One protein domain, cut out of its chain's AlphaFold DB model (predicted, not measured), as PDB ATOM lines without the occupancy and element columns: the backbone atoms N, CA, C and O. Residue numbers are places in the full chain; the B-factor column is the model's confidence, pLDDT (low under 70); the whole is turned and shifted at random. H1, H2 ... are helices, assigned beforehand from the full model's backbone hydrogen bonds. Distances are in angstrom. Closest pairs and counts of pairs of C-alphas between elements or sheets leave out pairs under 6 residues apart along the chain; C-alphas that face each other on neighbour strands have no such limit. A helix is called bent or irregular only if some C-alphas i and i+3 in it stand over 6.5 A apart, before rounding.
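AT A GLANCE: This is residues 39 to 220 of the 245 residues of an uncharacterized protein of Candida viswanathii (UniProt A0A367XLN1). The body is two crossed layers of helices: the long H4 with H5 and H7 along its second half, and H6, H9 and H8 slanting over them, with H9 in the middle. The short H1, H2 and H3 run along one border, and residues 214 to 220 of H10 stick out at the end. The printed part has 182 residues with ten named helices, H1 to H10 in chain order, and no named strand; its class is all helix. It is compact, with a radius of gyration of the C-alphas of 17.7 A and spans of 55 by 39 by 25 A.

HOW THE PARTS SIT: H4, residues 67 to 97, touches H7, residues 146 to 163, through its residues 81 to 95 alone, at a shallow tilt of 9 degrees, the same way; the closest C-alphas, of Leu 92 and Cys 156, are 6.0 A apart. H4 and H5, residues 102 to 115, form a helical hairpin at 23 degrees, closest at the C-alphas of Arg 86 and Cys 115, 6.1 A. H9, residues 188 to 206, is the hub, touching five helices; H4, H7 and H9 form a bundle, a group of helices that touch one another. H9 and H4 run opposite ways at a steep tilt of 42 degrees, with the C-alphas of Cys 84 and Phe 196 closest, 6.8 A. H9 touches H7 at C-alphas Ser 152 and Ser 193, 5.2 A. H8, residues 166 to 180, touches H5 at C-alphas Ala 105 and Ile 172, 5.2 A, and H9 at Tyr 166 and Thr 188, 7.3 A. H6, residues 129 to 144, touches H4 at C-alphas Tyr 73 and Leu 135, 6.5 A, and H9 at Lys 136 and Ile 204, 6.6 A. H3, residues 55 to 61, touches H6 at C-alphas Phe 56 and Leu 138, 6.0 A. H1, residues 40 to 44, only just touches H9, with 3 pairs of C-alphas within 8 A, the closest those of Leu 40 and Leu 198, 7.4 A. H2, residues 48 to 51, is close to H6 but not clearly touching, at C-alphas Pro 49 and Ser 144, 6.6 A. H10, residues 211 to 220, touches no helix. Every O i to N i+4 pair is within hydrogen-bond range in H1, H3, H4, H5 and H8, against 7 of 12 in H6, 11 of 14 in H7, 13 of 15 in H9 and 5 of 6 in H10; H2 is too short for one.

IN THESE COORDINATES: H4 is 45.4 A long, from C-alpha 67 at (18.936, -34.160, -18.685) to C-alpha 97 at (40.736, -41.728, 20.418). H9 is 27.4 A, H7 25.4 A, H6 25.0 A, H8 20.8 A and H5 20.2 A long. H7 and H9 are irregular: C-alphas 152 and 155 are 7.7 A apart, and 189 and 192 are 7.4 A. H6 has a kink of 28 degrees near residue 137. H10 ends at C-alpha 220, (32.555, -11.340, -24.127).

THE WHOLE: The C-alphas farthest apart, of Glu 162 and Ser 220, are 59.6 A apart. The printed part has no cut. The link from H5 to H6, residues 116 to 128, is long. The mean pLDDT of the printed part is 85.0; residues 39 to 53, 98 and 211 to 220 are under 70.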
ATOM      1  N   GLN A  39      18.431 -21.939  14.364       63.91
ATOM      2  CA  GLN A  39      18.103 -23.248  14.927       63.91
ATOM      3  C   GLN A  39      17.965 -24.280  13.804       63.91
ATOM      4  O   GLN A  39      17.231 -24.057  12.839       63.91
ATOM      5  N   LEU A  40      18.639 -25.426  13.947       59.22
ATOM      6  CA  LEU A  40      18.533 -26.567  13.023       59.22
ATOM      7  C   LEU A  40      17.070 -26.975  12.784       59.22
ATOM      8  O   LEU A  40      16.654 -27.166  11.638       59.22
ATOM      9  N   ASP A  41      16.278 -27.011  13.855       52.59
ATOM     10  CA  ASP A  41      14.877 -27.435  13.823       52.59
ATOM     11  C   ASP A  41      13.961 -26.421  13.129       52.59
ATOM     12  O   ASP A  41      12.933 -26.803  12.579       52.59
ATOM     13  N   GLN A  42      14.336 -25.139  13.076       47.62
ATOM     14  CA  GLN A  42      13.573 -24.118  12.345       47.62
ATOM     15  C   GLN A  42      13.822 -24.173  10.836       47.62
ATOM     16  O   GLN A  42      12.952 -23.799  10.053       47.62
ATOM     17  N   ILE A  43      14.998 -24.648  10.416       52.56
ATOM     18  CA  ILE A  43      15.346 -24.763   8.994       52.56
ATOM     19  C   ILE A  43      14.730 -26.021   8.391       52.56
ATOM     20  O   ILE A  43      14.345 -26.028   7.223       52.56
ATOM     21  N   ILE A  44      14.652 -27.089   9.187       51.59
ATOM     22  CA  ILE A  44      14.207 -28.392   8.698       51.59
ATOM     23  C   ILE A  44      12.813 -28.743   9.159       51.59
ATOM     24  O   ILE A  44      12.274 -29.605   8.499       51.59
ATOM     25  N   GLY A  45      12.242 -28.077  10.176       39.06
ATOM     26  CA  GLY A  45      10.844 -28.107  10.636       39.06
ATOM     27  C   GLY A  45      10.154 -29.480  10.646       39.06
ATOM     28  O   GLY A  45      10.093 -30.128   9.617       39.06
ATOM     29  N   PRO A  46       9.479 -29.944  11.710       39.25
ATOM     30  CA  PRO A  46       8.775 -31.242  11.680       39.25
ATOM     31  C   PRO A  46       7.795 -31.425  10.488       39.25
ATOM     32  O   PRO A  46       7.499 -32.550  10.089       39.25
ATOM     33  N   THR A  47       7.348 -30.330   9.865       38.69
ATOM     34  CA  THR A  47       6.529 -30.256   8.645       38.69
ATOM     35  C   THR A  47       7.283 -30.407   7.306       38.69
ATOM     36  O   THR A  47       6.685 -30.879   6.337       38.69
ATOM     37  N   LEU A  48       8.570 -30.057   7.200       42.03
ATOM     38  CA  LEU A  48       9.318 -30.056   5.926       42.03
ATOM     39  C   LEU A  48       9.697 -31.468   5.411       42.03
ATOM     40  O   LEU A  48       9.524 -31.725   4.216       42.03
ATOM     41  N   PRO A  49      10.114 -32.436   6.258       44.91
ATOM     42  CA  PRO A  49      10.423 -33.801   5.844       44.91
ATOM     43  C   PRO A  49       9.193 -34.580   5.377       44.91
ATOM     44  O   PRO A  49       9.359 -35.638   4.779       44.91
ATOM     45  N   ALA A  50       7.975 -34.113   5.670       42.88
ATOM     46  CA  ALA A  50       6.734 -34.748   5.231       42.88
ATOM     47  C   ALA A  50       6.235 -34.195   3.881       42.88
ATOM     48  O   ALA A  50       5.683 -34.956   3.089       42.88
ATOM     49  N   LEU A  51       6.466 -32.907   3.598       44.41
ATOM     50  CA  LEU A  51       5.982 -32.228   2.387       44.41
ATOM     51  C   LEU A  51       6.978 -32.257   1.213       44.41
ATOM     52  O   LEU A  51       6.556 -32.231   0.062       44.41
ATOM     53  N   HIS A  52       8.285 -32.359   1.483       52.41
ATOM     54  CA  HIS A  52       9.348 -32.267   0.467       52.41
ATOM     55  C   HIS A  52      10.035 -33.609   0.165       52.41
ATOM     56  O   HIS A  52      11.185 -33.632  -0.257       52.41
ATOM     57  N   ARG A  53       9.379 -34.755   0.392       61.16
ATOM     58  CA  ARG A  53       9.968 -36.057   0.030       61.16
ATOM     59  C   ARG A  53       9.831 -36.333  -1.461       61.16
ATOM     60  O   ARG A  53       8.744 -36.640  -1.945       61.16
ATOM     61  N   GLY A  54      10.966 -36.371  -2.149       74.75
ATOM     62  CA  GLY A  54      11.072 -36.929  -3.493       74.75
ATOM     63  C   GLY A  54      10.680 -35.945  -4.586       74.75
ATOM     64  O   GLY A  54      10.156 -36.382  -5.615       74.75
ATOM     65  N   ILE A  55      10.956 -34.654  -4.386       84.62
ATOM     66  CA  ILE A  55      10.740 -33.612  -5.399       84.62
ATOM     67  C   ILE A  55      11.496 -33.976  -6.670       84.62
ATOM     68  O   ILE A  55      10.913 -33.989  -7.751       84.62
ATOM     69  N   PHE A  56      12.757 -34.392  -6.544       87.81
ATOM     70  CA  PHE A  56      13.556 -34.844  -7.673       87.81
ATOM     71  C   PHE A  56      12.877 -35.993  -8.418       87.81
ATOM     72  O   PHE A  56      12.761 -35.960  -9.644       87.81
ATOM     73  N   LYS A  57      12.395 -37.010  -7.692       87.75
ATOM     74  CA  LYS A  57      11.742 -38.176  -8.304       87.75
ATOM     75  C   LYS A  57      10.448 -37.775  -9.015       87.75
ATOM     76  O   LYS A  57      10.215 -38.235 -10.131       87.75
ATOM     77  N   ALA A  58       9.638 -36.914  -8.402       86.25
ATOM     78  CA  ALA A  58       8.402 -36.406  -8.989       86.25
ATOM     79  C   ALA A  58       8.678 -35.570 -10.251       86.25
ATOM     80  O   ALA A  58       8.173 -35.905 -11.324       86.25
ATOM     81  N   SER A  59       9.546 -34.559 -10.159       86.50
ATOM     82  CA  SER A  59       9.900 -33.678 -11.280       86.50
ATOM     83  C   SER A  59      10.594 -34.425 -12.422       86.50
ATOM     84  O   SER A  59      10.364 -34.113 -13.592       86.50
ATOM     85  N   LYS A  60      11.410 -35.443 -12.111       88.69
ATOM     86  CA  LYS A  60      12.017 -36.325 -13.118       88.69
ATOM     87  C   LYS A  60      10.958 -37.157 -13.843       88.69
ATOM     88  O   LYS A  60      10.988 -37.224 -15.067       88.69
ATOM     89  N   ASN A  61      10.030 -37.779 -13.112       87.19
ATOM     90  CA  ASN A  61       8.980 -38.616 -13.705       87.19
ATOM     91  C   ASN A  61       8.005 -37.809 -14.572       87.19
ATOM     92  O   ASN A  61       7.495 -38.326 -15.558       87.19
ATOM     93  N   GLN A  62       7.777 -36.543 -14.221       88.44
ATOM     94  CA  GLN A  62       6.970 -35.608 -15.006       88.44
ATOM     95  C   GLN A  62       7.724 -35.022 -16.216       88.44
ATOM     96  O   GLN A  62       7.133 -34.278 -16.990       88.44
ATOM     97  N   GLY A  63       9.018 -35.326 -16.387       85.69
ATOM     98  CA  GLY A  63       9.823 -34.828 -17.507       85.69
ATOM     99  C   GLY A  63      10.153 -33.332 -17.442       85.69
ATOM    100  O   GLY A  63      10.540 -32.754 -18.451       85.69
ATOM    101  N   ILE A  64      10.011 -32.700 -16.271       87.00
ATOM    102  CA  ILE A  64      10.207 -31.251 -16.086       87.00
ATOM    103  C   ILE A  64      11.700 -30.894 -16.029       87.00
ATOM    104  O   ILE A  64      12.110 -29.799 -16.408       87.00
ATOM    105  N   LEU A  65      12.531 -31.819 -15.541       89.50
ATOM    106  CA  LEU A  65      13.965 -31.592 -15.384       89.50
ATOM    107  C   LEU A  65      14.715 -31.868 -16.686       89.50
ATOM    108  O   LEU A  65      14.565 -32.931 -17.291       89.50
ATOM    109  N   SER A  66      15.610 -30.955 -17.063       91.38
ATOM    110  CA  SER A  66      16.538 -31.206 -18.164       91.38
ATOM    111  C   SER A  66      17.481 -32.369 -17.828       91.38
ATOM    112  O   SER A  66      17.824 -32.613 -16.666       91.38
ATOM    113  N   HIS A  67      17.967 -33.070 -18.857       93.25
ATOM    114  CA  HIS A  67      18.936 -34.160 -18.685       93.25
ATOM    115  C   HIS A  67      20.190 -33.711 -17.909       93.25
ATOM    116  O   HIS A  67      20.785 -34.480 -17.151       93.25
ATOM    117  N   LEU A  68      20.581 -32.446 -18.070       92.88
ATOM    118  CA  LEU A  68      21.745 -31.876 -17.413       92.88
ATOM    119  C   LEU A  68      21.517 -31.658 -15.907       92.88
ATOM    120  O   LEU A  68      22.355 -32.080 -15.109       92.88
ATOM    121  N   ILE A  69      20.348 -31.135 -15.511       94.06
ATOM    122  CA  ILE A  69      19.939 -31.024 -14.097       94.06
ATOM    123  C   ILE A  69      19.891 -32.400 -13.436       94.06
ATOM    124  O   ILE A  69      20.407 -32.573 -12.332       94.06
ATOM    125  N   VAL A  70      19.347 -33.402 -14.132       94.94
ATOM    126  CA  VAL A  70      19.316 -34.788 -13.641       94.94
ATOM    127  C   VAL A  70      20.731 -35.314 -13.384       94.94
ATOM    128  O   VAL A  70      20.999 -35.882 -12.323       94.94
ATOM    129  N   LYS A  71      21.663 -35.089 -14.316       95.75
ATOM    130  CA  LYS A  71      23.070 -35.484 -14.157       95.75
ATOM    131  C   LYS A  71      23.733 -34.783 -12.967       95.75
ATOM    132  O   LYS A  71      24.445 -35.433 -12.200       95.75
ATOM    133  N   TRP A  72      23.511 -33.480 -12.797       95.31
ATOM    134  CA  TRP A  72      24.075 -32.745 -11.665       95.31
ATOM    135  C   TRP A  72      23.488 -33.157 -10.328       95.31
ATOM    136  O   TRP A  72      24.243 -33.257  -9.364       95.31
ATOM    137  N   TYR A  73      22.191 -33.455 -10.272       95.88
ATOM    138  CA  TYR A  73      21.568 -33.958  -9.056       95.88
ATOM    139  C   TYR A  73      22.202 -35.283  -8.616       95.88
ATOM    140  O   TYR A  73      22.580 -35.422  -7.457       95.88
ATOM    141  N   TYR A  74      22.435 -36.229  -9.530       96.75
ATOM    142  CA  TYR A  74      23.122 -37.481  -9.178       96.75
ATOM    143  C   TYR A  74      24.569 -37.267  -8.707       96.75
ATOM    144  O   TYR A  74      25.042 -37.946  -7.788       96.75
ATOM    145  N   LEU A  75      25.289 -36.308  -9.296       96.25
ATOM    146  CA  LEU A  75      26.620 -35.929  -8.816       96.25
ATOM    147  C   LEU A  75      26.560 -35.315  -7.407       96.25
ATOM    148  O   LEU A  75      27.394 -35.631  -6.556       96.25
ATOM    149  N   LEU A  76      25.573 -34.456  -7.159       96.12
ATOM    150  CA  LEU A  76      25.327 -33.821  -5.868       96.12
ATOM    151  C   LEU A  76      24.981 -34.859  -4.798       96.12
ATOM    152  O   LEU A  76      25.621 -34.882  -3.748       96.12
ATOM    153  N   GLU A  77      24.047 -35.763  -5.089       96.38
ATOM    154  CA  GLU A  77      23.628 -36.865  -4.219       96.38
ATOM    155  C   GLU A  77      24.818 -37.765  -3.851       96.38
ATOM    156  O   GLU A  77      25.130 -37.947  -2.671       96.38
ATOM    157  N   SER A  78      25.541 -38.278  -4.850       96.94
ATOM    158  CA  SER A  78      26.696 -39.158  -4.621       96.94
ATOM    159  C   SER A  78      27.814 -38.474  -3.824       96.94
ATOM    160  O   SER A  78      28.381 -39.079  -2.907       96.94
ATOM    161  N   SER A  79      28.090 -37.199  -4.104       96.62
ATOM    162  CA  SER A  79      29.101 -36.415  -3.381       96.62
ATOM    163  C   SER A  79      28.679 -36.088  -1.953       96.62
ATOM    164  O   SER A  79      29.521 -36.065  -1.056       96.62
ATOM    165  N   THR A  80      27.381 -35.894  -1.721       97.19
ATOM    166  CA  THR A  80      26.819 -35.697  -0.382       97.19
ATOM    167  C   THR A  80      26.945 -36.971   0.447       97.19
ATOM    168  O   THR A  80      27.436 -36.929   1.572       97.19
ATOM    169  N   VAL A  81      26.622 -38.136  -0.123       97.25
ATOM    170  CA  VAL A  81      26.842 -39.425   0.556       97.25
ATOM    171  C   VAL A  81      28.327 -39.631   0.882       97.25
ATOM    172  O   VAL A  81      28.664 -40.082   1.978       97.25
ATOM    173  N   ALA A  82      29.236 -39.280  -0.034       97.31
ATOM    174  CA  ALA A  82      30.678 -39.360   0.208       97.31
ATOM    175  C   ALA A  82      31.153 -38.382   1.301       97.31
ATOM    176  O   ALA A  82      32.007 -38.736   2.116       97.31
ATOM    177  N   LEU A  83      30.596 -37.168   1.348       97.88
ATOM    178  CA  LEU A  83      30.813 -36.208   2.431       97.88
ATOM    179  C   LEU A  83      30.380 -36.790   3.780       97.88
ATOM    180  O   LEU A  83      31.190 -36.818   4.705       97.88
ATOM    181  N   CYS A  84      29.163 -37.332   3.872       97.62
ATOM    182  CA  CYS A  84      28.673 -37.956   5.098       97.62
ATOM    183  C   CYS A  84      29.576 -39.115   5.542       97.62
ATOM    184  O   CYS A  84      29.902 -39.214   6.716       97.62
ATOM    185  N   LYS A  85      30.082 -39.948   4.627       97.25
ATOM    186  CA  LYS A  85      31.048 -41.004   4.990       97.25
ATOM    187  C   LYS A  85      32.369 -40.459   5.549       97.25
ATOM    188  O   LYS A  85      32.937 -41.064   6.454       97.25
ATOM    189  N   ARG A  86      32.869 -39.329   5.033       97.19
ATOM    190  CA  ARG A  86      34.071 -38.670   5.582       97.19
ATOM    191  C   ARG A  86      33.822 -38.142   6.994       97.19
ATOM    192  O   ARG A  86      34.640 -38.379   7.877       97.19
ATOM    193  N   VAL A  87      32.668 -37.511   7.213       97.44
ATOM    194  CA  VAL A  87      32.241 -37.059   8.546       97.44
ATOM    195  C   VAL A  87      32.040 -38.247   9.493       97.44
ATOM    196  O   VAL A  87      32.486 -38.192  10.635       97.44
ATOM    197  N   GLU A  88      31.462 -39.355   9.021       96.75
ATOM    198  CA  GLU A  88      31.335 -40.599   9.793       96.75
ATOM    199  C   GLU A  88      32.708 -41.089  10.270       96.75
ATOM    200  O   GLU A  88      32.905 -41.346  11.456       96.75
ATOM    201  N   ALA A  89      33.683 -41.171   9.362       96.06
ATOM    202  CA  ALA A  89      35.039 -41.595   9.696       96.06
ATOM    203  C   ALA A  89      35.700 -40.668  10.728       96.06
ATOM    204  O   ALA A  89      36.300 -41.163  11.685       96.06
ATOM    205  N   LEU A  90      35.537 -39.349  10.575       96.38
ATOM    206  CA  LEU A  90      36.029 -38.361  11.532       96.38
ATOM    207  C   LEU A  90      35.412 -38.572  12.920       96.38
ATOM    208  O   LEU A  90      36.151 -38.657  13.900       96.38
ATOM    209  N   ILE A  91      34.085 -38.700  13.013       94.81
ATOM    210  CA  ILE A  91      33.388 -38.937  14.286       94.81
ATOM    211  C   ILE A  91      33.896 -40.229  14.926       94.81
ATOM    212  O   ILE A  91      34.284 -40.225  16.093       94.81
ATOM    213  N   LEU A  92      33.955 -41.328  14.167       94.38
ATOM    214  CA  LEU A  92      34.408 -42.620  14.682       94.38
ATOM    215  C   LEU A  92      35.847 -42.568  15.203       94.38
ATOM    216  O   LEU A  92      36.119 -43.110  16.273       94.38
ATOM    217  N   GLN A  93      36.766 -41.934  14.473       92.62
ATOM    218  CA  GLN A  93      38.151 -41.780  14.927       92.62
ATOM    219  C   GLN A  93      38.225 -40.913  16.185       92.62
ATOM    220  O   GLN A  93      38.841 -41.307  17.175       92.62
ATOM    221  N   THR A  94      37.532 -39.779  16.180       91.88
ATOM    222  CA  THR A  94      37.547 -38.810  17.278       91.88
ATOM    223  C   THR A  94      36.951 -39.404  18.557       91.88
ATOM    224  O   THR A  94      37.540 -39.288  19.628       91.88
ATOM    225  N   TRP A  95      35.829 -40.124  18.474       91.19
ATOM    226  CA  TRP A  95      35.221 -40.759  19.650       91.19
ATOM    227  C   TRP A  95      35.995 -41.975  20.156       91.19
ATOM    228  O   TRP A  95      35.968 -42.249  21.354       91.19
ATOM    229  N   LYS A  96      36.708 -42.699  19.284       88.69
ATOM    230  CA  LYS A  96      37.584 -43.799  19.716       88.69
ATOM    231  C   LYS A  96      38.826 -43.289  20.441       88.69
ATOM    232  O   LYS A  96      39.174 -43.829  21.484       88.69
ATOM    233  N   LEU A  97      39.475 -42.262  19.897       84.75
ATOM    234  CA  LEU A  97      40.736 -41.728  20.418       84.75
ATOM    235  C   LEU A  97      40.543 -40.722  21.556       84.75
ATOM    236  O   LEU A  97      41.454 -40.503  22.345       84.75
ATOM    237  N   GLY A  98      39.387 -40.061  21.596       66.44
ATOM    238  CA  GLY A  98      39.309 -38.755  22.234       66.44
ATOM    239  C   GLY A  98      39.487 -38.725  23.743       66.44
ATOM    240  O   GLY A  98      39.136 -39.659  24.463       66.44
ATOM    241  N   CYS A  99      39.970 -37.570  24.184       72.31
ATOM    242  CA  CYS A  99      39.962 -37.090  25.555       72.31
ATOM    243  C   CYS A  99      38.860 -36.024  25.688       72.31
ATOM    244  O   CYS A  99      38.602 -35.284  24.735       72.31
ATOM    245  N   ASN A 100      38.225 -35.920  26.857       79.12
ATOM    246  CA  ASN A 100      37.218 -34.894  27.151       79.12
ATOM    247  C   ASN A 100      37.890 -33.522  27.348       79.12
ATOM    248  O   ASN A 100      37.992 -33.033  28.470       79.12
ATOM    249  N   SER A 101      38.387 -32.920  26.266       84.62
ATOM    250  CA  SER A 101      39.085 -31.631  26.305       84.62
ATOM    251  C   SER A 101      38.653 -30.699  25.175       84.62
ATOM    252  O   SER A 101      38.370 -31.136  24.056       84.62
ATOM    253  N   SER A 102      38.664 -29.397  25.462       87.88
ATOM    254  CA  SER A 102      38.374 -28.335  24.491       87.88
ATOM    255  C   SER A 102      39.363 -28.330  23.314       87.88
ATOM    256  O   SER A 102      38.953 -28.213  22.161       87.88
ATOM    257  N   THR A 103      40.657 -28.563  23.571       88.75
ATOM    258  CA  THR A 103      41.692 -28.650  22.522       88.75
ATOM    259  C   THR A 103      41.397 -29.764  21.522       88.75
ATOM    260  O   THR A 103      41.554 -29.588  20.315       88.75
ATOM    261  N   PHE A 104      40.932 -30.918  22.003       90.44
ATOM    262  CA  PHE A 104      40.583 -32.023  21.117       90.44
ATOM    263  C   PHE A 104      39.307 -31.729  20.304       90.44
ATOM    264  O   PHE A 104      39.197 -32.143  19.150       90.44
ATOM    265  N   ALA A 105      38.368 -30.949  20.852       91.56
ATOM    266  CA  ALA A 105      37.181 -30.500  20.118       91.56
ATOM    267  C   ALA A 105      37.539 -29.507  19.000       91.56
ATOM    268  O   ALA A 105      36.917 -29.502  17.938       91.56
ATOM    269  N   GLU A 106      38.584 -28.705  19.198       92.31
ATOM    270  CA  GLU A 106      39.120 -27.822  18.164       92.31
ATOM    271  C   GLU A 106      39.743 -28.606  17.003       92.31
ATOM    272  O   GLU A 106      39.473 -28.307  15.837       92.31
ATOM    273  N   GLN A 107      40.481 -29.677  17.301       92.00
ATOM    274  CA  GLN A 107      40.986 -30.595  16.274       92.00
ATOM    275  C   GLN A 107      39.847 -31.260  15.491       92.00
ATOM    276  O   GLN A 107      39.930 -31.369  14.266       92.00
ATOM    277  N   PHE A 108      38.762 -31.650  16.171       94.62
ATOM    278  CA  PHE A 108      37.562 -32.151  15.502       94.62
ATOM    279  C   PHE A 108      36.974 -31.108  14.545       94.62
ATOM    280  O   PHE A 108      36.725 -31.434  13.386       94.62
ATOM    281  N   ALA A 109      36.797 -29.860  14.990       94.25
ATOM    282  CA  ALA A 109      36.258 -28.790  14.149       94.25
ATOM    283  C   ALA A 109      37.129 -28.532  12.903       94.25
ATOM    284  O   ALA A 109      36.602 -28.393  11.800       94.25
ATOM    285  N   LEU A 110      38.460 -28.554  13.048       94.19
ATOM    286  CA  LEU A 110      39.389 -28.450  11.916       94.19
ATOM    287  C   LEU A 110      39.256 -29.634  10.946       94.19
ATOM    288  O   LEU A 110      39.164 -29.438   9.733       94.19
ATOM    289  N   GLY A 111      39.206 -30.867  11.460       95.62
ATOM    290  CA  GLY A 111      38.976 -32.060  10.637       95.62
ATOM    291  C   GLY A 111      37.624 -32.024   9.918       95.62
ATOM    292  O   GLY A 111      37.505 -32.454   8.767       95.62
ATOM    293  N   PHE A 112      36.613 -31.456  10.572       96.62
ATOM    294  CA  PHE A 112      35.278 -31.285  10.021       96.62
ATOM    295  C   PHE A 112      35.283 -30.320   8.829       96.62
ATOM    296  O   PHE A 112      34.730 -30.655   7.783       96.62
ATOM    297  N   ASP A 113      35.995 -29.190   8.900       94.62
ATOM    298  CA  ASP A 113      36.165 -28.293   7.744       94.62
ATOM    299  C   ASP A 113      36.810 -28.974   6.541       94.62
ATOM    300  O   ASP A 113      36.372 -28.783   5.399       94.62
ATOM    301  N   LEU A 114      37.845 -29.779   6.792       95.31
ATOM    302  CA  LEU A 114      38.572 -30.487   5.741       95.31
ATOM    303  C   LEU A 114      37.667 -31.470   4.986       95.31
ATOM    304  O   LEU A 114      37.892 -31.717   3.796       95.31
ATOM    305  N   CYS A 115      36.593 -31.964   5.613       96.38
ATOM    306  CA  CYS A 115      35.598 -32.795   4.936       96.38
ATOM    307  C   CYS A 115      34.911 -32.055   3.776       96.38
ATOM    308  O   CYS A 115      34.515 -32.692   2.803       96.38
ATOM    309  N   PHE A 116      34.817 -30.725   3.812       94.44
ATOM    310  CA  PHE A 116      34.178 -29.935   2.753       94.44
ATOM    311  C   PHE A 116      35.107 -29.572   1.595       94.44
ATOM    312  O   PHE A 116      34.669 -28.959   0.618       94.44
ATOM    313  N   ALA A 117      36.389 -29.931   1.674       89.25
ATOM    314  CA  ALA A 117      37.329 -29.630   0.610       89.25
ATOM    315  C   ALA A 117      36.926 -30.331  -0.699       89.25
ATOM    316  O   ALA A 117      36.550 -31.509  -0.708       89.25
ATOM    317  N   LYS A 118      37.059 -29.590  -1.810       86.50
ATOM    318  CA  LYS A 118      36.884 -30.075  -3.191       86.50
ATOM    319  C   LYS A 118      35.501 -30.676  -3.492       86.50
ATOM    320  O   LYS A 118      35.381 -31.530  -4.365       86.50
ATOM    321  N   LEU A 119      34.452 -30.231  -2.800       92.94
ATOM    322  CA  LEU A 119      33.084 -30.634  -3.130       92.94
ATOM    323  C   LEU A 119      32.614 -30.008  -4.459       92.94
ATOM    324  O   LEU A 119      32.972 -28.858  -4.752       92.94
ATOM    325  N   PRO A 120      31.789 -30.715  -5.250       92.75
ATOM    326  CA  PRO A 120      31.095 -30.141  -6.399       92.75
ATOM    327  C   PRO A 120      30.335 -28.864  -6.055       92.75
ATOM    328  O   PRO A 120      29.918 -28.655  -4.921       92.75
ATOM    329  N   PHE A 121      30.161 -27.993  -7.047       92.62
ATOM    330  CA  PHE A 121      29.348 -26.773  -6.931       92.62
ATOM    331  C   PHE A 121      29.773 -25.785  -5.832       92.62
ATOM    332  O   PHE A 121      29.065 -24.822  -5.579       92.62
ATOM    333  N   THR A 122      30.947 -25.943  -5.213       91.31
ATOM    334  CA  THR A 122      31.502 -24.984  -4.233       91.31
ATOM    335  C   THR A 122      32.402 -23.924  -4.888       91.31
ATOM    336  O   THR A 122      33.353 -23.421  -4.290       91.31
ATOM    337  N   GLY A 123      32.108 -23.570  -6.145       85.69
ATOM    338  CA  GLY A 123      32.929 -22.688  -6.984       85.69
ATOM    339  C   GLY A 123      33.966 -23.402  -7.861       85.69
ATOM    340  O   GLY A 123      34.699 -22.731  -8.579       85.69
ATOM    341  N   ASN A 124      34.004 -24.740  -7.836       83.25
ATOM    342  CA  ASN A 124      34.957 -25.560  -8.603       83.25
ATOM    343  C   ASN A 124      34.388 -26.119  -9.919       83.25
ATOM    344  O   ASN A 124      35.108 -26.767 -10.671       83.25
ATOM    345  N   MET A 125      33.094 -25.923 -10.187       86.81
ATOM    346  CA  MET A 125      32.414 -26.465 -11.365       86.81
ATOM    347  C   MET A 125      31.681 -25.370 -12.123       86.81
ATOM    348  O   MET A 125      31.084 -24.480 -11.516       86.81
ATOM    349  N   ILE A 126      31.721 -25.465 -13.449       86.62
ATOM    350  CA  ILE A 126      30.927 -24.626 -14.339       86.62
ATOM    351  C   ILE A 126      29.468 -25.075 -14.232       86.62
ATOM    352  O   ILE A 126      29.155 -26.231 -14.511       86.62
ATOM    353  N   ILE A 127      28.619 -24.157 -13.784       88.00
ATOM    354  CA  ILE A 127      27.174 -24.311 -13.657       88.00
ATOM    355  C   ILE A 127      26.550 -22.919 -13.765       88.00
ATOM    356  O   ILE A 127      27.132 -21.953 -13.255       88.00
ATOM    357  N   GLU A 128      25.412 -22.810 -14.439       88.06
ATOM    358  CA  GLU A 128      24.672 -21.558 -14.531       88.06
ATOM    359  C   GLU A 128      23.906 -21.268 -13.233       88.06
ATOM    360  O   GLU A 128      23.538 -22.167 -12.473       88.06
ATOM    361  N   ASP A 129      23.636 -19.988 -12.969       88.38
ATOM    362  CA  ASP A 129      22.962 -19.567 -11.735       88.38
ATOM    363  C   ASP A 129      21.554 -20.165 -11.606       88.38
ATOM    364  O   ASP A 129      21.125 -20.514 -10.502       88.38
ATOM    365  N   TYR A 130      20.842 -20.313 -12.730       88.06
ATOM    366  CA  TYR A 130      19.506 -20.911 -12.747       88.06
ATOM    367  C   TYR A 130      19.558 -22.400 -12.369       88.06
ATOM    368  O   TYR A 130      18.736 -22.875 -11.587       88.06
ATOM    369  N   GLU A 131      20.565 -23.121 -12.857       90.94
ATOM    370  CA  GLU A 131      20.753 -24.556 -12.625       90.94
ATOM    371  C   GLU A 131      21.145 -24.813 -11.180       90.94
ATOM    372  O   GLU A 131      20.607 -25.706 -10.527       90.94
ATOM    373  N   LEU A 132      22.039 -23.974 -10.655       91.50
ATOM    374  CA  LEU A 132      22.436 -24.023  -9.260       91.50
ATOM    375  C   LEU A 132      21.252 -23.757  -8.325       91.50
ATOM    376  O   LEU A 132      21.153 -24.406  -7.284       91.50
ATOM    377  N   ARG A 133      20.354 -22.829  -8.683       90.81
ATOM    378  CA  ARG A 133      19.134 -22.555  -7.910       90.81
ATOM    379  C   ARG A 133      18.225 -23.780  -7.867       90.81
ATOM    380  O   ARG A 133      17.891 -24.225  -6.776       90.81
ATOM    381  N   ILE A 134      17.944 -24.383  -9.024       90.69
ATOM    382  CA  ILE A 134      17.147 -25.617  -9.104       90.69
ATOM    383  C   ILE A 134      17.788 -26.731  -8.263       90.69
ATOM    384  O   ILE A 134      17.098 -27.422  -7.521       90.69
ATOM    385  N   LEU A 135      19.112 -26.901  -8.325       92.75
ATOM    386  CA  LEU A 135      19.801 -27.906  -7.509       92.75
ATOM    387  C   LEU A 135      19.687 -27.641  -6.006       92.75
ATOM    388  O   LEU A 135      19.582 -28.601  -5.248       92.75
ATOM    389  N   LYS A 136      19.711 -26.376  -5.568       91.06
ATOM    390  CA  LYS A 136      19.488 -26.015  -4.160       91.06
ATOM    391  C   LYS A 136      18.063 -26.339  -3.717       91.06
ATOM    392  O   LYS A 136      17.897 -26.892  -2.636       91.06
ATOM    393  N   ASP A 137      17.071 -26.081  -4.566       87.50
ATOM    394  CA  ASP A 137      15.673 -26.422  -4.277       87.50
ATOM    395  C   ASP A 137      15.489 -27.944  -4.155       87.50
ATOM    396  O   ASP A 137      14.822 -28.430  -3.243       87.50
ATOM    397  N   LEU A 138      16.152 -28.713  -5.026       89.81
ATOM    398  CA  LEU A 138      16.145 -30.179  -4.985       89.81
ATOM    399  C   LEU A 138      16.984 -30.763  -3.836       89.81
ATOM    400  O   LEU A 138      16.761 -31.905  -3.441       89.81
ATOM    401  N   PHE A 139      17.939 -30.010  -3.279       90.50
ATOM    402  CA  PHE A 139      18.834 -30.482  -2.213       90.50
ATOM    403  C   PHE A 139      18.063 -30.920  -0.959       90.50
ATOM    404  O   PHE A 139      18.544 -31.773  -0.213       90.50
ATOM    405  N   VAL A 140      16.853 -30.391  -0.742       87.12
ATOM    406  CA  VAL A 140      15.984 -30.767   0.385       87.12
ATOM    407  C   VAL A 140      15.734 -32.282   0.468       87.12
ATOM    408  O   VAL A 140      15.690 -32.838   1.568       87.12
ATOM    409  N   ASP A 141      15.681 -32.977  -0.675       87.31
ATOM    410  CA  ASP A 141      15.507 -34.436  -0.737       87.31
ATOM    411  C   ASP A 141      16.642 -35.182  -0.008       87.31
ATOM    412  O   ASP A 141      16.438 -36.277   0.529       87.31
ATOM    413  N   LEU A 142      17.838 -34.584   0.065       91.06
ATOM    414  CA  LEU A 142      19.014 -35.200   0.679       91.06
ATOM    415  C   LEU A 142      18.914 -35.294   2.206       91.06
ATOM    416  O   LEU A 142      19.495 -36.215   2.783       91.06
ATOM    417  N   PHE A 143      18.121 -34.443   2.866       86.94
ATOM    418  CA  PHE A 143      17.862 -34.564   4.309       86.94
ATOM    419  C   PHE A 143      17.079 -35.833   4.659       86.94
ATOM    420  O   PHE A 143      17.240 -36.381   5.746       86.94
ATOM    421  N   SER A 144      16.264 -36.335   3.725       85.75
ATOM    422  CA  SER A 144      15.495 -37.577   3.885       85.75
ATOM    423  C   SER A 144      16.123 -38.772   3.154       85.75
ATOM    424  O   SER A 144      15.501 -39.830   3.025       85.75
ATOM    425  N   HIS A 145      17.351 -38.637   2.649       89.31
ATOM    426  CA  HIS A 145      17.977 -39.682   1.851       89.31
ATOM    427  C   HIS A 145      18.375 -40.880   2.724       89.31
ATOM    428  O   HIS A 145      19.240 -40.775   3.596       89.31
ATOM    429  N   LYS A 146      17.818 -42.062   2.422       89.94
ATOM    430  CA  LYS A 146      17.975 -43.287   3.229       89.94
ATOM    431  C   LYS A 146      19.425 -43.585   3.620       89.94
ATOM    432  O   LYS A 146      19.707 -43.758   4.794       89.94
ATOM    433  N   LYS A 147      20.372 -43.561   2.670       92.19
ATOM    434  CA  LYS A 147      21.787 -43.843   2.998       92.19
ATOM    435  C   LYS A 147      22.397 -42.828   3.972       92.19
ATOM    436  O   LYS A 147      23.306 -43.190   4.701       92.19
ATOM    437  N   ILE A 148      21.953 -41.570   3.949       91.25
ATOM    438  CA  ILE A 148      22.468 -40.525   4.845       91.25
ATOM    439  C   ILE A 148      21.900 -40.745   6.248       91.25
ATOM    440  O   ILE A 148      22.660 -40.711   7.211       91.25
ATOM    441  N   ILE A 149      20.609 -41.076   6.343       90.31
ATOM    442  CA  ILE A 149      19.953 -41.478   7.596       90.31
ATOM    443  C   ILE A 149      20.630 -42.723   8.190       90.31
ATOM    444  O   ILE A 149      20.963 -42.745   9.371       90.31
ATOM    445  N   ASP A 150      20.901 -43.743   7.372       92.12
ATOM    446  CA  ASP A 150      21.559 -44.976   7.820       92.12
ATOM    447  C   ASP A 150      22.986 -44.710   8.338       92.12
ATOM    448  O   ASP A 150      23.438 -45.351   9.287       92.12
ATOM    449  N   ILE A 151      23.707 -43.753   7.739       93.12
ATOM    450  CA  ILE A 151      25.024 -43.317   8.226       93.12
ATOM    451  C   ILE A 151      24.875 -42.583   9.567       93.12
ATOM    452  O   ILE A 151      25.604 -42.892  10.516       93.12
ATOM    453  N   SER A 152      23.936 -41.636   9.666       89.88
ATOM    454  CA  SER A 152      23.785 -40.784  10.849       89.88
ATOM    455  C   SER A 152      23.316 -41.554  12.081       89.88
ATOM    456  O   SER A 152      23.869 -41.351  13.165       89.88
ATOM    457  N   MET A 153      22.385 -42.490  11.898       89.00
ATOM    458  CA  MET A 153      21.837 -43.363  12.945       89.00
ATOM    459  C   MET A 153      22.604 -44.689  13.083       89.00
ATOM    460  O   MET A 153      22.242 -45.551  13.880       89.00
ATOM    461  N   GLY A 154      23.674 -44.872  12.305       91.94
ATOM    462  CA  GLY A 154      24.420 -46.121  12.219       91.94
ATOM    463  C   GLY A 154      25.501 -46.272  13.288       91.94
ATOM    464  O   GLY A 154      25.247 -46.460  14.479       91.94
ATOM    465  N   ARG A 155      26.765 -46.311  12.853       93.44
ATOM    466  CA  ARG A 155      27.905 -46.580  13.749       93.44
ATOM    467  C   ARG A 155      28.241 -45.384  14.636       93.44
ATOM    468  O   ARG A 155      28.546 -45.587  15.806       93.44
ATOM    469  N   CYS A 156      28.165 -44.169  14.095       91.25
ATOM    470  CA  CYS A 156      28.442 -42.942  14.843       91.25
ATOM    471  C   CYS A 156      27.497 -42.767  16.023       91.25
ATOM    472  O   CYS A 156      27.963 -42.638  17.150       91.25
ATOM    473  N   HIS A 157      26.187 -42.824  15.768       91.19
ATOM    474  CA  HIS A 157      25.173 -42.693  16.808       91.19
ATOM    475  C   HIS A 157      25.376 -43.728  17.921       91.19
ATOM    476  O   HIS A 157      25.512 -43.348  19.080       91.19
ATOM    477  N   ARG A 158      25.535 -45.015  17.575       93.50
ATOM    478  CA  ARG A 158      25.806 -46.070  18.567       93.50
ATOM    479  C   ARG A 158      27.043 -45.786  19.417       93.50
ATOM    480  O   ARG A 158      26.977 -45.905  20.633       93.50
ATOM    481  N   LEU A 159      28.151 -45.378  18.798       93.00
ATOM    482  CA  LEU A 159      29.386 -45.071  19.524       93.00
ATOM    483  C   LEU A 159      29.226 -43.856  20.452       93.00
ATOM    484  O   LEU A 159      29.747 -43.856  21.566       93.00
ATOM    485  N   ILE A 160      28.519 -42.822  19.998       91.19
ATOM    486  CA  ILE A 160      28.245 -41.617  20.783       91.19
ATOM    487  C   ILE A 160      27.388 -41.961  22.011       91.19
ATOM    488  O   ILE A 160      27.760 -41.588  23.127       91.19
ATOM    489  N   VAL A 161      26.309 -42.726  21.813       91.81
ATOM    490  CA  VAL A 161      25.403 -43.193  22.877       91.81
ATOM    491  C   VAL A 161      26.104 -44.135  23.858       91.81
ATOM    492  O   VAL A 161      25.854 -44.055  25.057       91.81
ATOM    493  N   GLU A 162      27.007 -44.998  23.384       91.44
ATOM    494  CA  GLU A 162      27.789 -45.897  24.243       91.44
ATOM    495  C   GLU A 162      28.790 -45.124  25.117       91.44
ATOM    496  O   GLU A 162      28.913 -45.394  26.311       91.44
ATOM    497  N   LYS A 163      29.519 -44.160  24.538       89.50
ATOM    498  CA  LYS A 163      30.617 -43.463  25.236       89.50
ATOM    499  C   LYS A 163      30.173 -42.279  26.095       89.50
ATOM    500  O   LYS A 163      30.941 -41.897  26.975       89.50
ATOM    501  N   LYS A 164      29.003 -41.677  25.831       87.75
ATOM    502  CA  LYS A 164      28.378 -40.605  26.642       87.75
ATOM    503  C   LYS A 164      29.336 -39.487  27.076       87.75
ATOM    504  O   LYS A 164      29.423 -39.114  28.243       87.75
ATOM    505  N   ARG A 165      30.106 -38.951  26.128       86.81
ATOM    506  CA  ARG A 165      31.100 -37.898  26.394       86.81
ATOM    507  C   ARG A 165      30.471 -36.503  26.355       86.81
ATOM    508  O   ARG A 165      30.794 -35.724  25.463       86.81
ATOM    509  N   TYR A 166      29.594 -36.200  27.311       89.00
ATOM    510  CA  TYR A 166      28.802 -34.959  27.345       89.00
ATOM    511  C   TYR A 166      29.659 -33.692  27.198       89.00
ATOM    512  O   TYR A 166      29.505 -32.961  26.228       89.00
ATOM    513  N   ASN A 167      30.690 -33.521  28.035       89.62
ATOM    514  CA  ASN A 167      31.581 -32.351  27.949       89.62
ATOM    515  C   ASN A 167      32.247 -32.201  26.569       89.62
ATOM    516  O   ASN A 167      32.492 -31.096  26.094       89.62
ATOM    517  N   PHE A 168      32.573 -33.320  25.917       90.56
ATOM    518  CA  PHE A 168      33.175 -33.292  24.589       90.56
ATOM    519  C   PHE A 168      32.161 -32.893  23.507       90.56
ATOM    520  O   PHE A 168      32.510 -32.128  22.607       90.56
ATOM    521  N   GLN A 169      30.913 -33.366  23.615       92.94
ATOM    522  CA  GLN A 169      29.801 -32.936  22.759       92.94
ATOM    523  C   GLN A 169      29.574 -31.429  22.889       92.94
ATOM    524  O   GLN A 169      29.532 -30.743  21.870       92.94
ATOM    525  N   ASP A 170      29.532 -30.915  24.120       92.62
ATOM    526  CA  ASP A 170      29.329 -29.491  24.395       92.62
ATOM    527  C   ASP A 170      30.440 -28.633  23.791       92.62
ATOM    528  O   ASP A 170      30.175 -27.642  23.108       92.62
ATOM    529  N   HIS A 171      31.703 -29.036  23.968       93.25
ATOM    530  CA  HIS A 171      32.823 -28.328  23.351       93.25
ATOM    531  C   HIS A 171      32.727 -28.305  21.822       93.25
ATOM    532  O   HIS A 171      32.984 -27.264  21.214       93.25
ATOM    533  N   ILE A 172      32.342 -29.418  21.192       93.88
ATOM    534  CA  ILE A 172      32.136 -29.466  19.740       93.88
ATOM    535  C   ILE A 172      30.980 -28.550  19.332       93.88
ATOM    536  O   ILE A 172      31.149 -27.750  18.412       93.88
ATOM    537  N   ALA A 173      29.839 -28.624  20.018       92.75
ATOM    538  CA  ALA A 173      28.667 -27.810  19.711       92.75
ATOM    539  C   ALA A 173      28.991 -26.314  19.778       92.75
ATOM    540  O   ALA A 173      28.711 -25.587  18.826       92.75
ATOM    541  N   VAL A 174      29.680 -25.866  20.834       93.12
ATOM    542  CA  VAL A 174      30.114 -24.467  20.986       93.12
ATOM    543  C   VAL A 174      31.048 -24.041  19.851       93.12
ATOM    544  O   VAL A 174      30.853 -22.979  19.259       93.12
ATOM    545  N   LYS A 175      32.052 -24.861  19.512       93.38
ATOM    546  CA  LYS A 175      33.026 -24.532  18.456       93.38
ATOM    547  C   LYS A 175      32.370 -24.473  17.074       93.38
ATOM    548  O   LYS A 175      32.658 -23.561  16.299       93.38
ATOM    549  N   LEU A 176      31.482 -25.415  16.761       93.06
ATOM    550  CA  LEU A 176      30.757 -25.433  15.491       93.06
ATOM    551  C   LEU A 176      29.730 -24.297  15.407       93.06
ATOM    552  O   LEU A 176      29.633 -23.661  14.358       93.06
ATOM    553  N   LYS A 177      29.031 -23.984  16.507       92.19
ATOM    554  CA  LYS A 177      28.130 -22.827  16.598       92.19
ATOM    555  C   LYS A 177      28.877 -21.527  16.326       92.19
ATOM    556  O   LYS A 177      28.463 -20.769  15.459       92.19
ATOM    557  N   ALA A 178      30.002 -21.301  17.005       90.56
ATOM    558  CA  ALA A 178      30.817 -20.103  16.807       90.56
ATOM    559  C   ALA A 178      31.329 -19.970  15.362       90.56
ATOM    560  O   ALA A 178      31.510 -18.862  14.865       90.56
ATOM    561  N   LYS A 179      31.564 -21.096  14.678       91.62
ATOM    562  CA  LYS A 179      32.111 -21.103  13.320       91.62
ATOM    563  C   LYS A 179      31.064 -20.962  12.217       91.62
ATOM    564  O   LYS A 179      31.333 -20.301  11.217       91.62
ATOM    565  N   TYR A 180      29.920 -21.625  12.360       89.62
ATOM    566  CA  TYR A 180      28.913 -21.731  11.299       89.62
ATOM    567  C   TYR A 180      27.585 -21.042  11.640       89.62
ATOM    568  O   TYR A 180      26.735 -20.928  10.766       89.62
ATOM    569  N   GLY A 181      27.388 -20.582  12.878       87.56
ATOM    570  CA  GLY A 181      26.182 -19.860  13.299       87.56
ATOM    571  C   GLY A 181      24.941 -20.736  13.515       87.56
ATOM    572  O   GLY A 181      23.829 -20.209  13.556       87.56
ATOM    573  N   PHE A 182      25.105 -22.058  13.644       84.31
ATOM    574  CA  PHE A 182      24.003 -23.002  13.872       84.31
ATOM    575  C   PHE A 182      24.004 -23.549  15.297       84.31
ATOM    576  O   PHE A 182      25.036 -24.020  15.781       84.31
ATOM    577  N   ASP A 183      22.832 -23.547  15.934       84.75
ATOM    578  CA  ASP A 183      22.623 -24.236  17.207       84.75
ATOM    579  C   ASP A 183      22.455 -25.737  16.982       84.75
ATOM    580  O   ASP A 183      21.553 -26.162  16.261       84.75
ATOM    581  N   ILE A 184      23.323 -26.527  17.615       84.56
ATOM    582  CA  ILE A 184      23.333 -27.991  17.566       84.56
ATOM    583  C   ILE A 184      22.830 -28.516  18.907       84.56
ATOM    584  O   ILE A 184      23.316 -28.082  19.948       84.56
ATOM    585  N   SER A 185      21.894 -29.469  18.889       83.06
ATOM    586  CA  SER A 185      21.492 -30.158  20.117       83.06
ATOM    587  C   SER A 185      22.664 -30.959  20.680       83.06
ATOM    588  O   SER A 185      23.258 -31.767  19.964       83.06
ATOM    589  N   CYS A 186      22.976 -30.747  21.960       84.88
ATOM    590  CA  CYS A 186      23.965 -31.526  22.711       84.88
ATOM    591  C   CYS A 186      23.394 -32.835  23.274       84.88
ATOM    592  O   CYS A 186      24.129 -33.624  23.869       84.88
ATOM    593  N   GLU A 187      22.095 -33.093  23.106       88.31
ATOM    594  CA  GLU A 187      21.483 -34.332  23.574       88.31
ATOM    595  C   GLU A 187      22.102 -35.531  22.853       88.31
ATOM    596  O   GLU A 187      22.081 -35.634  21.625       88.31
ATOM    597  N   THR A 188      22.657 -36.467  23.623       86.25
ATOM    598  CA  THR A 188      23.462 -37.578  23.091       86.25
ATOM    599  C   THR A 188      22.724 -38.418  22.045       86.25
ATOM    600  O   THR A 188      23.348 -38.855  21.075       86.25
ATOM    601  N   ASP A 189      21.414 -38.609  22.205       86.25
ATOM    602  CA  ASP A 189      20.607 -39.441  21.309       86.25
ATOM    603  C   ASP A 189      20.457 -38.824  19.912       86.25
ATOM    604  O   ASP A 189      20.404 -39.541  18.911       86.25
ATOM    605  N   VAL A 190      20.473 -37.494  19.812       87.25
ATOM    606  CA  VAL A 190      20.298 -36.768  18.544       87.25
ATOM    607  C   VAL A 190      21.571 -36.068  18.069       87.25
ATOM    608  O   VAL A 190      21.648 -35.659  16.917       87.25
ATOM    609  N   PHE A 191      22.627 -36.008  18.881       90.56
ATOM    610  CA  PHE A 191      23.864 -35.295  18.549       90.56
ATOM    611  C   PHE A 191      24.472 -35.725  17.201       90.56
ATOM    612  O   PHE A 191      24.875 -34.894  16.386       90.56
ATOM    613  N   SER A 192      24.499 -37.038  16.927       91.31
ATOM    614  CA  SER A 192      24.985 -37.568  15.644       91.31
ATOM    615  C   SER A 192      24.155 -37.034  14.478       91.31
ATOM    616  O   SER A 192      24.710 -36.467  13.536       91.31
ATOM    617  N   SER A 193      22.825 -37.166  14.537       89.88
ATOM    618  CA  SER A 193      21.953 -36.685  13.465       89.88
ATOM    619  C   SER A 193      22.062 -35.170  13.301       89.88
ATOM    620  O   SER A 193      22.179 -34.719  12.164       89.88
ATOM    621  N   SER A 194      22.169 -34.395  14.385       90.94
ATOM    622  CA  SER A 194      22.401 -32.947  14.323       90.94
ATOM    623  C   SER A 194      23.708 -32.578  13.605       90.94
ATOM    624  O   SER A 194      23.705 -31.659  12.786       90.94
ATOM    625  N   LEU A 195      24.807 -33.319  13.813       93.50
ATOM    626  CA  LEU A 195      26.061 -33.108  13.069       93.50
ATOM    627  C   LEU A 195      25.912 -33.387  11.568       93.50
ATOM    628  O   LEU A 195      26.435 -32.637  10.737       93.50
ATOM    629  N   PHE A 196      25.203 -34.453  11.194       94.06
ATOM    630  CA  PHE A 196      24.947 -34.761   9.782       94.06
ATOM    631  C   PHE A 196      24.025 -33.732   9.135       94.06
ATOM    632  O   PHE A 196      24.269 -33.309   8.006       94.06
ATOM    633  N   THR A 197      23.024 -33.264   9.864       91.75
ATOM    634  CA  THR A 197      22.144 -32.192   9.417       91.75
ATOM    635  C   THR A 197      22.911 -30.891   9.192       91.75
ATOM    636  O   THR A 197      22.810 -30.292   8.120       91.75
ATOM    637  N   LEU A 198      23.759 -30.496  10.146       93.44
ATOM    638  CA  LEU A 198      24.662 -29.360   9.983       93.44
ATOM    639  C   LEU A 198      25.586 -29.549   8.771       93.44
ATOM    640  O   LEU A 198      25.821 -28.611   8.012       93.44
ATOM    641  N   THR A 199      26.076 -30.771   8.553       95.25
ATOM    642  CA  THR A 199      26.927 -31.091   7.401       95.25
ATOM    643  C   THR A 199      26.234 -30.762   6.078       95.25
ATOM    644  O   THR A 199      26.836 -30.155   5.191       95.25
ATOM    645  N   LEU A 200      24.961 -31.134   5.952       94.62
ATOM    646  CA  LEU A 200      24.145 -30.843   4.775       94.62
ATOM    647  C   LEU A 200      23.903 -29.338   4.604       94.62
ATOM    648  O   LEU A 200      24.076 -28.820   3.499       94.62
ATOM    649  N   LEU A 201      23.587 -28.631   5.694       92.62
ATOM    650  CA  LEU A 201      23.368 -27.179   5.688       92.62
ATOM    651  C   LEU A 201      24.613 -26.396   5.256       92.62
ATOM    652  O   LEU A 201      24.539 -25.519   4.398       92.62
ATOM    653  N   ILE A 202      25.784 -26.762   5.774       93.75
ATOM    654  CA  ILE A 202      27.039 -26.121   5.370       93.75
ATOM    655  C   ILE A 202      27.325 -26.389   3.891       93.75
ATOM    656  O   ILE A 202      27.832 -25.509   3.191       93.75
ATOM    657  N   TYR A 203      27.019 -27.590   3.387       95.38
ATOM    658  CA  TYR A 203      27.253 -27.888   1.978       95.38
ATOM    659  C   TYR A 203      26.379 -27.004   1.077       95.38
ATOM    660  O   TYR A 203      26.920 -26.337   0.191       95.38
ATOM    661  N   ILE A 204      25.073 -26.916   1.342       92.44
ATOM    662  CA  ILE A 204      24.171 -26.071   0.544       92.44
ATOM    663  C   ILE A 204      24.518 -24.573   0.650       92.44
ATOM    664  O   ILE A 204      24.461 -23.863  -0.358       92.44
ATOM    665  N   GLU A 205      24.964 -24.086   1.816       91.00
ATOM    666  CA  GLU A 205      25.441 -22.701   1.972       91.00
ATOM    667  C   GLU A 205      26.739 -22.440   1.190       91.00
ATOM    668  O   GLU A 205      26.905 -21.380   0.583       91.00
ATOM    669  N   LYS A 206      27.646 -23.425   1.124       92.25
ATOM    670  CA  LYS A 206      28.892 -23.330   0.343       92.25
ATOM    671  C   LYS A 206      28.676 -23.432  -1.171       92.25
ATOM    672  O   LYS A 206      29.596 -23.088  -1.923       92.25
ATOM    673  N   MET A 207      27.511 -23.892  -1.633       93.00
ATOM    674  CA  MET A 207      27.205 -23.996  -3.061       93.00
ATOM    675  C   MET A 207      27.126 -22.608  -3.714       93.00
ATOM    676  O   MET A 207      26.293 -21.770  -3.353       93.00
ATOM    677  N   LYS A 208      27.980 -22.382  -4.713       90.56
ATOM    678  CA  LYS A 208      28.122 -21.124  -5.453       90.56
ATOM    679  C   LYS A 208      28.620 -21.379  -6.884       90.56
ATOM    680  O   LYS A 208      29.377 -22.334  -7.100       90.56
ATOM    681  N   PRO A 209      28.256 -20.522  -7.850       83.62
ATOM    682  CA  PRO A 209      28.727 -20.648  -9.227       83.62
ATOM    683  C   PRO A 209      30.251 -20.461  -9.312       83.62
ATOM    684  O   PRO A 209      30.878 -19.822  -8.456       83.62
ATOM    685  N   CYS A 210      30.876 -21.010 -10.359       79.31
ATOM    686  CA  CYS A 210      32.293 -20.768 -10.632       79.31
ATOM    687  C   CYS A 210      32.526 -19.307 -11.057       79.31
ATOM    688  O   CYS A 210      31.983 -18.835 -12.055       79.31
ATOM    689  N   LYS A 211      33.395 -18.592 -10.326       61.97
ATOM    690  CA  LYS A 211      33.679 -17.161 -10.553       61.97
ATOM    691  C   LYS A 211      34.382 -16.861 -11.885       61.97
ATOM    692  O   LYS A 211      34.303 -15.737 -12.378       61.97
ATOM    693  N   VAL A 212      35.058 -17.841 -12.490       56.91
ATOM    694  CA  VAL A 212      35.832 -17.639 -13.731       56.91
ATOM    695  C   VAL A 212      34.920 -17.209 -14.893       56.91
ATOM    696  O   VAL A 212      35.306 -16.364 -15.700       56.91
ATOM    697  N   LEU A 213      33.668 -17.674 -14.924       48.59
ATOM    698  CA  LEU A 213      32.706 -17.314 -15.970       48.59
ATOM    699  C   LEU A 213      32.097 -15.919 -15.828       48.59
ATOM    700  O   LEU A 213      31.825 -15.307 -16.854       48.59
ATOM    701  N   GLN A 214      31.967 -15.355 -14.622       48.66
ATOM    702  CA  GLN A 214      31.510 -13.960 -14.481       48.66
ATOM    703  C   GLN A 214      32.483 -12.983 -15.158       48.66
ATOM    704  O   GLN A 214      32.076 -11.966 -15.716       48.66
ATOM    705  N   THR A 215      33.774 -13.322 -15.164       47.41
ATOM    706  CA  THR A 215      34.815 -12.503 -15.795       47.41
ATOM    707  C   THR A 215      34.854 -12.707 -17.313       47.41
ATOM    708  O   THR A 215      35.036 -11.745 -18.054       47.41
ATOM    709  N   ILE A 216      34.651 -13.939 -17.800       50.16
ATOM    710  CA  ILE A 216      34.662 -14.252 -19.241       50.16
ATOM    711  C   ILE A 216      33.372 -13.783 -19.930       50.16
ATOM    712  O   ILE A 216      33.446 -13.210 -21.016       50.16
ATOM    713  N   GLN A 217      32.202 -13.951 -19.304       48.09
ATOM    714  CA  GLN A 217      30.940 -13.431 -19.842       48.09
ATOM    715  C   GLN A 217      30.941 -11.900 -19.897       48.09
ATOM    716  O   GLN A 217      30.557 -11.364 -20.933       48.09
ATOM    717  N   ARG A 218      31.455 -11.200 -18.867       45.31
ATOM    718  CA  ARG A 218      31.661  -9.736 -18.915       45.31
ATOM    719  C   ARG A 218      32.594  -9.314 -20.049       45.31
ATOM    720  O   ARG A 218      32.274  -8.390 -20.784       45.31
ATOM    721  N   LYS A 219      33.715 -10.015 -20.240       45.53
ATOM    722  CA  LYS A 219      34.656  -9.703 -21.328       45.53
ATOM    723  C   LYS A 219      34.058  -9.951 -22.716       45.53
ATOM    724  O   LYS A 219      34.307  -9.164 -23.619       45.53
ATOM    725  N   SER A 220      33.257 -11.005 -22.878       47.78
ATOM    726  CA  SER A 220      32.555 -11.340 -24.127       47.78
ATOM    727  C   SER A 220      31.461 -10.321 -24.479       47.78
ATOM    728  O   SER A 220      31.317  -9.941 -25.643       47.78
TER     729      SER A 220